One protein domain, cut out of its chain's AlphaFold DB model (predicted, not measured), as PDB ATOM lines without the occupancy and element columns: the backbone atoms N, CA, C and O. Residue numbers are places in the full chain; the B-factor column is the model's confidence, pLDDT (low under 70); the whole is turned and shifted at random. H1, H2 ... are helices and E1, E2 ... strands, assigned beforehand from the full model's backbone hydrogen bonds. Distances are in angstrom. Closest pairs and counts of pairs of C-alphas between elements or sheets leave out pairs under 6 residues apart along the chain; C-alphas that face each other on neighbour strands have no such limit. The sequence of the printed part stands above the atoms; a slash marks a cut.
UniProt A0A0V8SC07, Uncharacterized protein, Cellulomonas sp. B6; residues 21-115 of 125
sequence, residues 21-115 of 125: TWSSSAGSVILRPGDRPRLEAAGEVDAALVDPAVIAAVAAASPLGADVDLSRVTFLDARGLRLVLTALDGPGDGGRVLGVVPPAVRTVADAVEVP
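This is residues 21 to 115 of the 125 residues of an uncharacterized protein of Cellulomonas sp. B6 (UniProt A0A0V8SC07). A twisted sheet of five strands is covered on one face by H1 and H2, which lie side by side along the strands, while H3 stands up from the sheet over E4 on that same face; the opposite face is bare of named helices. The printed part has 95 residues, with three named helices and five named strands in the order E1, E2, E3, H1, E4, H2, E5, H3. The sheet is mixed, in the order E1, E2, E3, E4, E5, and the class is mixed, helices and strands. The whole is compact, with a radius of gyration of the C-alphas of 11.9 A, and rounded, with spans of 29 by 27 by 22 A.

Find C-alpha 21 at (42.596, 24.574, 35.818), where E1, residues 21 to 23, begins. Next come E2, residues 27 to 32, 16.6 A long, and E3, residues 38 to 45, 15.8 A, which bends by 83 degrees at residue 42. H1, residues 52 to 61, covers 14.3 A. E4, residues 67 to 76, covers 17.3 A and bends by 102 degrees at residue 73. Look for C-alpha 78 at (43.254, 8.857, 23.286), from which H2, residues 78 to 88, runs 15.1 A. E5 is residues 96 to 98, and H3, residues 103 to 111, ends at C-alpha 111, (51.303, 4.109, 17.904).

Begin at edge strand E1: E1, E2 and E3 make a meander, each strand the antiparallel neighbour of the one before, and both pairs are hairpins. Look for N 22 and O 29 at 2.9 A, and N 30 and O 40 at 2.8 A. E3 and E4 are parallel, with N 39 and O 67 at 2.8 A. E4 and edge strand E5 are parallel at 62 degrees, with N 68 and O 96 at 2.8 A. E3, H1, E4 and E4, H2, E5 are strand-helix-strand units, parallel neighbours joined through a helix, with right-handed crossovers. H1 and H2 on one face make two layers with the sheet. H1 is over E2, at a height of 10.6 A over the sheet; H2 is over E4 and only just over E3, with 3 C-alphas falling there, at 8.3 A. H1 and H2 touch, the C-alphas of Ile 55 and Leu 83 being closest at 5.5 A, with a shallow tilt of 9 degrees, the same way. H3 is over E4 and stands up from the sheet, its line rising 44 degrees; the closest C-alphas, of Leu 76 and Val 105, are 5.8 A apart. H2 and H3 are close but not clearly touching, Leu 81 and Ala 109 having the closest C-alphas at 7.6 A; H1 and H3 are apart. In H1, H2 and H3 every O i to N i+4 pair is within hydrogen-bond range.

The two C-alphas farthest apart are those of Ser 25 and Gly 92, at 36.0 A. The printed part has no cut and no long link. Check the B-factor column: the mean pLDDT of the printed part is 89.4, and residues 93, 111 and 114 to 115 are under 70.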
ATOM      1  N   THR A  21      42.124  25.854  35.276       96.81
ATOM      2  CA  THR A  21      42.596  24.574  35.818       96.81
ATOM      3  C   THR A  21      41.482  23.540  35.809       96.81
ATOM      4  O   THR A  21      40.375  23.814  36.272       96.81
ATOM      5  N   TRP A  22      41.819  22.335  35.360       97.75
ATOM      6  CA  TRP A  22      41.000  21.132  35.459       97.75
ATOM      7  C   TRP A  22      41.789  20.057  36.197       97.75
ATOM      8  O   TRP A  22      42.989  19.891  35.974       97.75
ATOM      9  N   SER A  23      41.131  19.328  37.089       96.81
ATOM     10  CA  SER A  23      41.782  18.305  37.907       96.81
ATOM     11  C   SER A  23      40.862  17.124  38.166       96.81
ATOM     12  O   SER A  23      39.663  17.302  38.377       96.81
ATOM     13  N   SER A  24      41.455  15.941  38.236       95.56
ATOM     14  CA  SER A  24      40.856  14.702  38.716       95.56
ATOM     15  C   SER A  24      41.629  14.224  39.951       95.56
ATOM     16  O   SER A  24      42.554  14.888  40.421       95.56
ATOM     17  N   SER A  25      41.277  13.059  40.494       94.19
ATOM     18  CA  SER A  25      42.062  12.433  41.565       94.19
ATOM     19  C   SER A  25      43.446  11.951  41.111       94.19
ATOM     20  O   SER A  25      44.301  11.723  41.963       94.19
ATOM     21  N   ALA A  26      43.660  11.765  39.803       94.50
ATOM     22  CA  ALA A  26      44.865  11.151  39.239       94.50
ATOM     23  C   ALA A  26      45.727  12.121  38.408       94.50
ATOM     24  O   ALA A  26      46.880  11.813  38.106       94.50
ATOM     25  N   GLY A  27      45.208  13.299  38.052       96.88
ATOM     26  CA  GLY A  27      45.939  14.249  37.221       96.88
ATOM     27  C   GLY A  27      45.335  15.645  37.170       96.88
ATOM     28  O   GLY A  27      44.284  15.932  37.749       96.88
ATOM     29  N   SER A  28      46.029  16.536  36.472       97.62
ATOM     30  CA  SER A  28      45.613  17.924  36.289       97.62
ATOM     31  C   SER A  28      46.091  18.496  34.962       97.62
ATOM     32  O   SER A  28      47.184  18.167  34.499       97.62
ATOM     33  N   VAL A  29      45.303  19.420  34.420       97.31
ATOM     34  CA  VAL A  29      45.632  20.259  33.271       97.31
ATOM     35  C   VAL A  29      45.467  21.722  33.671       97.31
ATOM     36  O   VAL A  29      44.437  22.108  34.225       97.31
ATOM     37  N   ILE A  30      46.468  22.543  33.376       97.50
ATOM     38  CA  ILE A  30      46.450  23.986  33.612       97.50
ATOM     39  C   ILE A  30      46.705  24.689  32.284       97.50
ATOM     40  O   ILE A  30      47.758  24.512  31.680       97.50
ATOM     41  N   LEU A  31      45.765  25.523  31.852       96.38
ATOM     42  CA  LEU A  31      45.951  26.428  30.728       96.38
ATOM     43  C   LEU A  31      46.311  27.818  31.245       96.38
ATOM     44  O   LEU A  31      45.495  28.507  31.863       96.38
ATOM     45  N   ARG A  32      47.544  28.237  30.976       95.19
ATOM     46  CA  ARG A  32      48.025  29.587  31.253       95.19
ATOM     47  C   ARG A  32      47.841  30.448  30.005       95.19
ATOM     48  O   ARG A  32      48.397  30.104  28.962       95.19
ATOM     49  N   PRO A  33      47.091  31.551  30.087       91.06
ATOM     50  CA  PRO A  33      46.958  32.471  28.969       91.06
ATOM     51  C   PRO A  33      48.229  33.311  28.796       91.06
ATOM     52  O   PRO A  33      49.011  33.500  29.727       91.06
ATOM     53  N   GLY A  34      48.405  33.832  27.590       87.00
ATOM     54  CA  GLY A  34      49.517  34.680  27.175       87.00
ATOM     55  C   GLY A  34      49.508  34.820  25.655       87.00
ATOM     56  O   GLY A  34      48.683  34.188  24.996       87.00
ATOM     57  N   ASP A  35      50.440  35.597  25.096       82.94
ATOM     58  CA  ASP A  35      50.611  35.713  23.634       82.94
ATOM     59  C   ASP A  35      50.827  34.345  22.977       82.94
ATOM     60  O   ASP A  35      50.408  34.095  21.848       82.94
ATOM     61  N   ARG A  36      51.451  33.440  23.735       85.38
ATOM     62  CA  ARG A  36      51.498  32.014  23.457       85.38
ATOM     63  C   ARG A  36      50.979  31.261  24.680       85.38
ATOM     64  O   ARG A  36      51.691  31.199  25.687       85.38
ATOM     65  N   PRO A  37      49.739  30.749  24.646       92.88
ATOM     66  CA  PRO A  37      49.180  30.010  25.765       92.88
ATOM     67  C   PRO A  37      50.050  28.801  26.096       92.88
ATOM     68  O   PRO A  37      50.655  28.202  25.207       92.88
ATOM     69  N   ARG A  38      50.102  28.430  27.375       95.12
ATOM     70  CA  ARG A  38      50.814  27.234  27.828       95.12
ATOM     71  C   ARG A  38      49.850  26.245  28.457       95.12
ATOM     72  O   ARG A  38      49.169  26.588  29.420       95.12
ATOM     73  N   LEU A  39      49.833  25.018  27.950       96.56
ATOM     74  CA  LEU A  39      49.113  23.892  28.529       96.56
ATOM     75  C   LEU A  39      50.084  23.041  29.356       96.56
ATOM     76  O   LEU A  39      50.987  22.416  28.812       96.56
ATOM     77  N   GLU A  40      49.910  23.007  30.670       97.12
ATOM     78  CA  GLU A  40      50.701  22.175  31.580       97.12
ATOM     79  C   GLU A  40      49.871  20.966  32.007       97.12
ATOM     80  O   GLU A  40      48.788  21.135  32.567       97.12
ATOM     81  N   ALA A  41      50.377  19.757  31.768       96.44
ATOM     82  CA  ALA A  41      49.720  18.520  32.170       96.44
ATOM     83  C   ALA A  41      50.582  17.720  33.159       96.44
ATOM     84  O   ALA A  41      51.807  17.642  33.032       96.44
ATOM     85  N   ALA A  42      49.939  17.118  34.158       96.31
ATOM     86  CA  ALA A  42      50.604  16.313  35.180       96.31
ATOM     87  C   ALA A  42      49.738  15.128  35.622       96.31
ATOM     88  O   ALA A  42      48.516  15.255  35.702       96.31
ATOM     89  N   GLY A  43      50.383  14.008  35.960       96.19
ATOM     90  CA  GLY A  43      49.711  12.767  36.345       96.19
ATOM     91  C   GLY A  43      49.073  12.060  35.152       96.19
ATOM     92  O   GLY A  43      49.646  12.034  34.059       96.19
ATOM     93  N   GLU A  44      47.896  11.481  35.362       95.94
ATOM     94  CA  GLU A  44      47.134  10.801  34.313       95.94
ATOM     95  C   GLU A  44      46.267  11.798  33.536       95.94
ATOM     96  O   GLU A  44      45.451  12.523  34.111       95.94
ATOM     97  N   VAL A  45      46.449  11.838  32.215       96.25
ATOM     98  CA  VAL A  45      45.650  12.657  31.299       96.25
ATOM     99  C   VAL A  45      44.754  11.727  30.495       96.25
ATOM    100  O   VAL A  45      45.138  11.212  29.443       96.25
ATOM    101  N   ASP A  46      43.565  11.490  31.032       94.56
ATOM    102  CA  ASP A  46      42.635  10.481  30.544       94.56
ATOM    103  C   ASP A  46      41.223  11.039  30.323       94.56
ATOM    104  O   ASP A  46      40.954  12.229  30.493       94.56
ATOM    105  N   ALA A  47      40.287  10.169  29.960       93.06
ATOM    106  CA  ALA A  47      38.894  10.528  29.763       93.06
ATOM    107  C   ALA A  47      38.131  10.967  31.025       93.06
ATOM    108  O   ALA A  47      37.057  11.560  30.874       93.06
ATOM    109  N   ALA A  48      38.638  10.678  32.229       94.06
ATOM    110  CA  ALA A  48      38.056  11.157  33.480       94.06
ATOM    111  C   ALA A  48      38.446  12.617  33.755       94.06
ATOM    112  O   ALA A  48      37.661  13.360  34.341       94.06
ATOM    113  N   LEU A  49      39.634  13.033  33.308       95.88
ATOM    114  CA  LEU A  49      40.100  14.418  33.372       95.88
ATOM    115  C   LEU A  49      39.673  15.253  32.154       95.88
ATOM    116  O   LEU A  49      39.350  16.432  32.289       95.88
ATOM    117  N   VAL A  50      39.700  14.659  30.961       96.25
ATOM    118  CA  VAL A  50      39.526  15.341  29.674       96.25
ATOM    119  C   VAL A  50      38.167  15.002  29.069       96.25
ATOM    120  O   VAL A  50      37.979  14.001  28.366       96.25
ATOM    121  N   ASP A  51      37.209  15.889  29.310       93.94
ATOM    122  CA  ASP A  51      35.916  15.887  28.636       93.94
ATOM    123  C   ASP A  51      35.918  16.799  27.381       93.94
ATOM    124  O   ASP A  51      36.873  17.548  27.134       93.94
ATOM    125  N   PRO A  52      34.866  16.749  26.538       93.31
ATOM    126  CA  PRO A  52      34.783  17.590  25.343       93.31
ATOM    127  C   PRO A  52      34.807  19.104  25.610       93.31
ATOM    128  O   PRO A  52      35.261  19.855  24.747       93.31
ATOM    129  N   ALA A  53      34.331  19.566  26.770       94.12
ATOM    130  CA  ALA A  53      34.340  20.980  27.130       94.12
ATOM    131  C   ALA A  53      35.758  21.465  27.459       94.12
ATOM    132  O   ALA A  53      36.112  22.578  27.075       94.12
ATOM    133  N   VAL A  54      36.598  20.621  28.075       95.25
ATOM    134  CA  VAL A  54      38.029  20.918  28.285       95.25
ATOM    135  C   VAL A  54      38.738  21.120  26.945       95.25
ATOM    136  O   VAL A  54      39.426  22.121  26.747       95.25
ATOM    137  N   ILE A  55      38.520  20.210  25.991       94.25
ATOM    138  CA  ILE A  55      39.113  20.295  24.646       94.25
ATOM    139  C   ILE A  55      38.655  21.576  23.935       94.25
ATOM    140  O   ILE A  55      39.476  22.296  23.368       94.25
ATOM    141  N   ALA A  56      37.357  21.888  23.991       94.12
ATOM    142  CA  ALA A  56      36.805  23.096  23.383       94.12
ATOM    143  C   ALA A  56      37.359  24.382  24.019       94.12
ATOM    144  O   ALA A  56      37.658  25.337  23.305       94.12
ATOM    145  N   ALA A  57      37.535  24.402  25.344       94.12
ATOM    146  CA  ALA A  57      38.116  25.537  26.054       94.12
ATOM    147  C   ALA A  57      39.575  25.778  25.641       94.12
ATOM    148  O   ALA A  57      39.956  26.920  25.390       94.12
ATOM    149  N   VAL A  58      40.374  24.712  25.511       94.31
ATOM    150  CA  VAL A  58      41.762  24.814  25.037       94.31
ATOM    151  C   VAL A  58      41.824  25.307  23.592       94.31
ATOM    152  O   VAL A  58      42.577  26.241  23.323       94.31
ATOM    153  N   ALA A  59      40.996  24.762  22.694       92.88
ATOM    154  CA  ALA A  59      40.920  25.213  21.302       92.88
ATOM    155  C   ALA A  59      40.574  26.707  21.196       92.88
ATOM    156  O   ALA A  59      41.229  27.459  20.479       92.88
ATOM    157  N   ALA A  60      39.563  27.156  21.948       92.19
ATOM    158  CA  ALA A  60      39.118  28.549  21.934       92.19
ATOM    159  C   ALA A  60      40.186  29.516  22.464       92.19
ATOM    160  O   ALA A  60      40.299  30.644  21.988       92.19
ATOM    161  N   ALA A  61      40.966  29.077  23.447       90.50
ATOM    162  CA  ALA A  61      42.006  29.885  24.062       90.50
ATOM    163  C   ALA A  61      43.354  29.818  23.326       90.50
ATOM    164  O   ALA A  61      44.221  30.645  23.599       90.50
ATOM    165  N   SER A  62      43.530  28.865  22.404       89.44
ATOM    166  CA  SER A  62      44.787  28.622  21.680       89.44
ATOM    167  C   SER A  62      44.587  28.566  20.158       89.44
ATOM    168  O   SER A  62      45.019  27.609  19.524       89.44
ATOM    169  N   PRO A  63      43.972  29.587  19.524       87.88
ATOM    170  CA  PRO A  63      43.673  29.568  18.085       87.88
ATOM    171  C   PRO A  63      44.923  29.565  17.187       87.88
ATOM    172  O   PRO A  63      44.829  29.294  15.993       87.88
ATOM    173  N   LEU A  64      46.089  29.907  17.749       89.31
ATOM    174  CA  LEU A  64      47.394  29.892  17.080       89.31
ATOM    175  C   LEU A  64      48.292  28.737  17.558       89.31
ATOM    176  O   LEU A  64      49.487  28.724  17.264       89.31
ATOM    177  N   GLY A  65      47.732  27.788  18.307       91.19
ATOM    178  CA  GLY A  65      48.477  26.773  19.035       91.19
ATOM    179  C   GLY A  65      49.058  27.279  20.361       91.19
ATOM    180  O   GLY A  65      49.132  28.478  20.641       91.19
ATOM    181  N   ALA A  66      49.467  26.331  21.197       92.62
ATOM    182  CA  ALA A  66      49.954  26.514  22.556       92.62
ATOM    183  C   ALA A  66      51.252  25.739  22.792       92.62
ATOM    184  O   ALA A  66      51.505  24.688  22.202       92.62
ATOM    185  N   ASP A  67      52.072  26.232  23.711       94.31
ATOM    186  CA  ASP A  67      53.190  25.457  24.226       94.31
ATOM    187  C   ASP A  67      52.676  24.415  25.233       94.31
ATOM    188  O   ASP A  67      51.970  24.745  26.181       94.31
ATOM    189  N   VAL A  68      53.022  23.146  25.047       95.31
ATOM    190  CA  VAL A  68      52.491  22.024  25.828       95.31
ATOM    191  C   VAL A  68      53.601  21.390  26.657       95.31
ATOM    192  O   VAL A  68      54.552  20.844  26.110       95.31
ATOM    193  N   ASP A  69      53.478  21.415  27.978       95.25
ATOM    194  CA  ASP A  69      54.399  20.749  28.899       95.25
ATOM    195  C   ASP A  69      53.810  19.417  29.374       95.25
ATOM    196  O   ASP A  69      52.802  19.384  30.085       95.25
ATOM    197  N   LEU A  70      54.465  18.324  28.976       94.88
ATOM    198  CA  LEU A  70      54.078  16.946  29.297       94.88
ATOM    199  C   LEU A  70      55.050  16.277  30.276       94.88
ATOM    200  O   LEU A  70      54.927  15.084  30.543       94.88
ATOM    201  N   SER A  71      56.023  17.018  30.814       92.75
ATOM    202  CA  SER A  71      57.146  16.461  31.584       92.75
ATOM    203  C   SER A  71      56.732  15.707  32.851       92.75
ATOM    204  O   SER A  71      57.496  14.886  33.360       92.75
ATOM    205  N   ARG A  72      55.524  15.967  33.361       94.44
ATOM    206  CA  ARG A  72      54.962  15.342  34.567       94.44
ATOM    207  C   ARG A  72      53.826  14.362  34.274       94.44
ATOM    208  O   ARG A  72      53.165  13.920  35.211       94.44
ATOM    209  N   VAL A  73      53.570  14.046  33.006       95.19
ATOM    210  CA  VAL A  73      52.524  13.098  32.611       95.19
ATOM    211  C   VAL A  73      53.009  11.669  32.841       95.19
ATOM    212  O   VAL A  73      54.074  11.274  32.368       95.19
ATOM    213  N   THR A  74      52.222  10.879  33.561       93.94
ATOM    214  CA  THR A  74      52.514   9.466  33.848       93.94
ATOM    215  C   THR A  74      51.756   8.523  32.920       93.94
ATOM    216  O   THR A  74      52.243   7.431  32.635       93.94
ATOM    217  N   PHE A  75      50.599   8.951  32.409       92.00
ATOM    218  CA  PHE A  75      49.757   8.193  31.487       92.00
ATOM    219  C   PHE A  75      48.946   9.138  30.592       92.00
ATOM    220  O   PHE A  75      48.549  10.219  31.027       92.00
ATOM    221  N   LEU A  76      48.700   8.726  29.348       92.56
ATOM    222  CA  LEU A  76      47.952   9.496  28.359       92.56
ATOM    223  C   LEU A  76      47.095   8.542  27.524       92.56
ATOM    224  O   LEU A  76      47.633   7.648  26.874       92.56
ATOM    225  N   ASP A  77      45.778   8.732  27.529       91.88
ATOM    226  CA  ASP A  77      44.871   7.981  26.658       91.88
ATOM    227  C   ASP A  77      44.571   8.739  25.349       91.88
ATOM    228  O   ASP A  77      45.138   9.794  25.059       91.88
ATOM    229  N   ALA A  78      43.649   8.216  24.538       90.38
ATOM    230  CA  ALA A  78      43.254   8.857  23.286       90.38
ATOM    231  C   ALA A  78      42.605  10.246  23.476       90.38
ATOM    232  O   ALA A  78      42.743  11.108  22.606       90.38
ATOM    233  N   ARG A  79      41.899  10.497  24.590       93.19
ATOM    234  CA  ARG A  79      41.343  11.828  24.886       93.19
ATOM    235  C   ARG A  79      42.430  12.785  25.347       93.19
ATOM    236  O   ARG A  79      42.446  13.922  24.878       93.19
ATOM    237  N   GLY A  80      43.355  12.323  26.182       93.50
ATOM    238  CA  GLY A  80      44.546  13.081  26.545       93.50
ATOM    239  C   GLY A  80      45.377  13.453  25.320       93.50
ATOM    240  O   GLY A  80      45.746  14.613  25.155       93.50
ATOM    241  N   LEU A  81      45.580  12.516  24.390       92.06
ATOM    242  CA  LEU A  81      46.256  12.803  23.127       92.06
ATOM    243  C   LEU A  81      45.493  13.829  22.289       92.06
ATOM    244  O   LEU A  81      46.095  14.765  21.768       92.06
ATOM    245  N   ARG A  82      44.168  13.693  22.177       92.38
ATOM    246  CA  ARG A  82      43.338  14.659  21.451       92.38
ATOM    247  C   ARG A  82      43.459  16.064  22.038       92.38
ATOM    248  O   ARG A  82      43.513  17.021  21.270       92.38
ATOM    249  N   LEU A  83      43.512  16.196  23.361       95.19
ATOM    250  CA  LEU A  83      43.752  17.477  24.025       95.19
ATOM    251  C   LEU A  83      45.107  18.067  23.621       95.19
ATOM    252  O   LEU A  83      45.162  19.231  23.237       95.19
ATOM    253  N   VAL A  84      46.173  17.261  23.659       93.50
ATOM    254  CA  VAL A  84      47.524  17.683  23.253       93.50
ATOM    255  C   VAL A  84      47.540  18.132  21.795       93.50
ATOM    256  O   VAL A  84      48.007  19.225  21.505       93.50
ATOM    257  N   LEU A  85      46.975  17.338  20.885       91.38
ATOM    258  CA  LEU A  85      46.879  17.686  19.466       91.38
ATOM    259  C   LEU A  85      46.094  18.979  19.245       91.38
ATOM    260  O   LEU A  85      46.529  19.828  18.482       91.38
ATOM    261  N   THR A  86      44.979  19.150  19.954       93.62
ATOM    262  CA  THR A  86      44.161  20.370  19.879       93.62
ATOM    263  C   THR A  86      44.937  21.592  20.364       93.62
ATOM    264  O   THR A  86      44.802  22.667  19.798       93.62
ATOM    265  N   ALA A  87      45.752  21.438  21.407       92.88
ATOM    266  CA  ALA A  87      46.598  22.514  21.906       92.88
ATOM    267  C   ALA A  87      47.737  22.845  20.937       92.88
ATOM    268  O   ALA A  87      48.142  23.996  20.850       92.88
ATOM    269  N   LEU A  88      48.270  21.858  20.217       92.00
ATOM    270  CA  LEU A  88      49.329  22.070  19.232       92.00
ATOM    271  C   LEU A  88      48.801  22.618  17.899       92.00
ATOM    272  O   LEU A  88      49.573  23.225  17.158       92.00
ATOM    273  N   ASP A  89      47.518  22.412  17.603       89.94
ATOM    274  CA  ASP A  89      46.899  22.826  16.347       89.94
ATOM    275  C   ASP A  89      46.862  24.354  16.211       89.94
ATOM    276  O   ASP A  89      46.454  25.084  17.115       89.94
ATOM    277  N   GLY A  90      47.326  24.845  15.068       81.44
ATOM    278  CA  GLY A  90      47.437  26.269  14.779       81.44
ATOM    279  C   GLY A  90      48.158  26.522  13.452       81.44
ATOM    280  O   GLY A  90      48.962  25.696  13.017       81.44
ATOM    281  N   PRO A  91      47.890  27.648  12.770       75.69
ATOM    282  CA  PRO A  91      48.556  27.988  11.515       75.69
ATOM    283  C   PRO A  91      50.074  28.194  11.694       75.69
ATOM    284  O   PRO A  91      50.523  28.794  12.670       75.69
ATOM    285  N   GLY A  92      50.869  27.760  10.709       75.38
ATOM    286  CA  GLY A  92      52.332  27.900  10.716       75.38
ATOM    287  C   GLY A  92      53.031  26.788  11.505       75.38
ATOM    288  O   GLY A  92      52.717  25.618  11.315       75.38
ATOM    289  N   ASP A  93      53.970  27.152  12.382       68.31
ATOM    290  CA  ASP A  93      54.698  26.200  13.245       68.31
ATOM    291  C   ASP A  93      53.846  25.649  14.407       68.31
ATOM    292  O   ASP A  93      54.346  24.847  15.197       68.31
ATOM    293  N   GLY A  94      52.595  26.110  14.548       78.44
ATOM    294  CA  GLY A  94      51.665  25.696  15.596       78.44
ATOM    295  C   GLY A  94      52.201  25.855  17.025       78.44
ATOM    296  O   GLY A  94      53.093  26.661  17.334       78.44
ATOM    297  N   GLY A  95      51.624  25.066  17.927       83.00
ATOM    298  CA  GLY A  95      52.117  24.873  19.283       83.00
ATOM    299  C   GLY A  95      53.371  23.997  19.332       83.00
ATOM    300  O   GLY A  95      53.722  23.323  18.366       83.00
ATOM    301  N   ARG A  96      54.082  23.990  20.463       89.12
ATOM    302  CA  ARG A  96      55.300  23.175  20.635       89.12
ATOM    303  C   ARG A  96      55.232  22.351  21.900       89.12
ATOM    304  O   ARG A  96      54.742  22.822  22.917       89.12
ATOM    305  N   VAL A  97      55.810  21.154  21.874       88.94
ATOM    306  CA  VAL A  97      55.989  20.376  23.101       88.94
ATOM    307  C   VAL A  97      57.248  20.852  23.823       88.94
ATOM    308  O   VAL A  97      58.336  20.903  23.242       88.94
ATOM    309  N   LEU A  98      57.087  21.218  25.091       87.00
ATOM    310  CA  LEU A  98      58.139  21.673  25.985       87.00
ATOM    311  C   LEU A  98      58.713  20.504  26.785       87.00
ATOM    312  O   LEU A  98      57.980  19.653  27.292       87.00
ATOM    313  N   GLY A  99      60.030  20.529  26.978       80.88
ATOM    314  CA  GLY A  99      60.719  19.591  27.860       80.88
ATOM    315  C   GLY A  99      60.699  18.144  27.363       80.88
ATOM    316  O   GLY A  99      60.442  17.853  26.199       80.88
ATOM    317  N   VAL A 100      61.033  17.213  28.253       81.62
ATOM    318  CA  VAL A 100      61.126  15.793  27.900       81.62
ATOM    319  C   VAL A 100      59.730  15.182  27.821       81.62
ATOM    320  O   VAL A 100      58.966  15.260  28.779       81.62
ATOM    321  N   VAL A 101      59.430  14.520  26.702       84.88
ATOM    322  CA  VAL A 101      58.216  13.712  26.543       84.88
ATOM    323  C   VAL A 101      58.418  12.360  27.236       84.88
ATOM    324  O   VAL A 101      59.323  11.619  26.834       84.88
ATOM    325  N   PRO A 102      57.607  12.008  28.250       84.81
ATOM    326  CA  PRO A 102      57.728  10.727  28.938       84.81
ATOM    327  C   PRO A 102      57.530   9.534  27.985       84.81
ATOM    328  O   PRO A 102      56.720   9.627  27.057       84.81
ATOM    329  N   PRO A 103      58.192   8.381  28.218       82.50
ATOM    330  CA  PRO A 103      58.059   7.199  27.360       82.50
ATOM    331  C   PRO A 103      56.613   6.728  27.162       82.50
ATOM    332  O   PRO A 103      56.258   6.298  26.067       82.50
ATOM    333  N   ALA A 104      55.767   6.854  28.190       77.31
ATOM    334  CA  ALA A 104      54.347   6.510  28.112       77.31
ATOM    335  C   ALA A 104      53.604   7.355  27.063       77.31
ATOM    336  O   ALA A 104      52.845   6.823  26.261       77.31
ATOM    337  N   VAL A 105      53.884   8.660  27.015       79.81
ATOM    338  CA  VAL A 105      53.303   9.582  26.028       79.81
ATOM    339  C   VAL A 105      53.861   9.301  24.634       79.81
ATOM    340  O   VAL A 105      53.105   9.262  23.665       79.81
ATOM    341  N   ARG A 106      55.174   9.063  24.529       80.12
ATOM    342  CA  ARG A 106      55.833   8.760  23.251       80.12
ATOM    343  C   ARG A 106      55.301   7.469  22.628       80.12
ATOM    344  O   ARG A 106      54.968   7.475  21.457       80.12
ATOM    345  N   THR A 107      55.105   6.422  23.429       79.44
ATOM    346  CA  THR A 107      54.526   5.147  22.970       79.44
ATOM    347  C   THR A 107      53.155   5.348  22.323       79.44
ATOM    348  O   THR A 107      52.871   4.765  21.281       79.44
ATOM    349  N   VAL A 108      52.305   6.184  22.923       75.19
ATOM    350  CA  VAL A 108      50.956   6.451  22.405       75.19
ATOM    351  C   VAL A 108      51.006   7.306  21.141       75.19
ATOM    352  O   VAL A 108      50.290   7.008  20.191       75.19
ATOM    353  N   ALA A 109      51.866   8.327  21.099       77.44
ATOM    354  CA  ALA A 109      52.055   9.155  19.910       77.44
ATOM    355  C   ALA A 109      52.628   8.359  18.725       77.44
ATOM    356  O   ALA A 109      52.130   8.490  17.609       77.44
ATOM    357  N   ASP A 110      53.612   7.492  18.975       78.00
ATOM    358  CA  ASP A 110      54.217   6.624  17.962       78.00
ATOM    359  C   ASP A 110      53.194   5.615  17.420       78.00
ATOM    360  O   ASP A 110      53.118   5.393  16.215       78.00
ATOM    361  N   ALA A 111      52.353   5.049  18.294       69.56
ATOM    362  CA  ALA A 111      51.303   4.109  17.904       69.56
ATOM    363  C   ALA A 111      50.237   4.725  16.980       69.56
ATOM    364  O   ALA A 111      49.526   3.986  16.301       69.56
ATOM    365  N   VAL A 112      50.114   6.055  16.958       71.81
ATOM    366  CA  VAL A 112      49.175   6.779  16.090       71.81
ATOM    367  C   VAL A 112      49.871   7.670  15.056       71.81
ATOM    368  O   VAL A 112      49.229   8.547  14.483       71.81
ATOM    369  N   GLU A 113      51.171   7.461  14.831       73.62
ATOM    370  CA  GLU A 113      51.988   8.173  13.836       73.62
ATOM    371  C   GLU A 113      51.975   9.712  13.983       73.62
ATOM    372  O   GLU A 113      52.091  10.451  13.003       73.62
ATOM    373  N   VAL A 114      51.855  10.223  15.216       66.75
ATOM    374  CA  VAL A 114      51.865  11.669  15.504       66.75
ATOM    375  C   VAL A 114      53.295  12.151  15.790       66.75
ATOM    376  O   VAL A 114      53.880  11.757  16.803       66.75
ATOM    377  N   PRO A 115      53.861  13.069  14.980       63.19
ATOM    378  CA  PRO A 115      55.179  13.631  15.249       63.19
ATOM    379  C   PRO A 115      55.117  14.659  16.392       63.19
ATOM    380  O   PRO A 115      54.704  15.802  16.205       63.19
TER     381      PRO A 115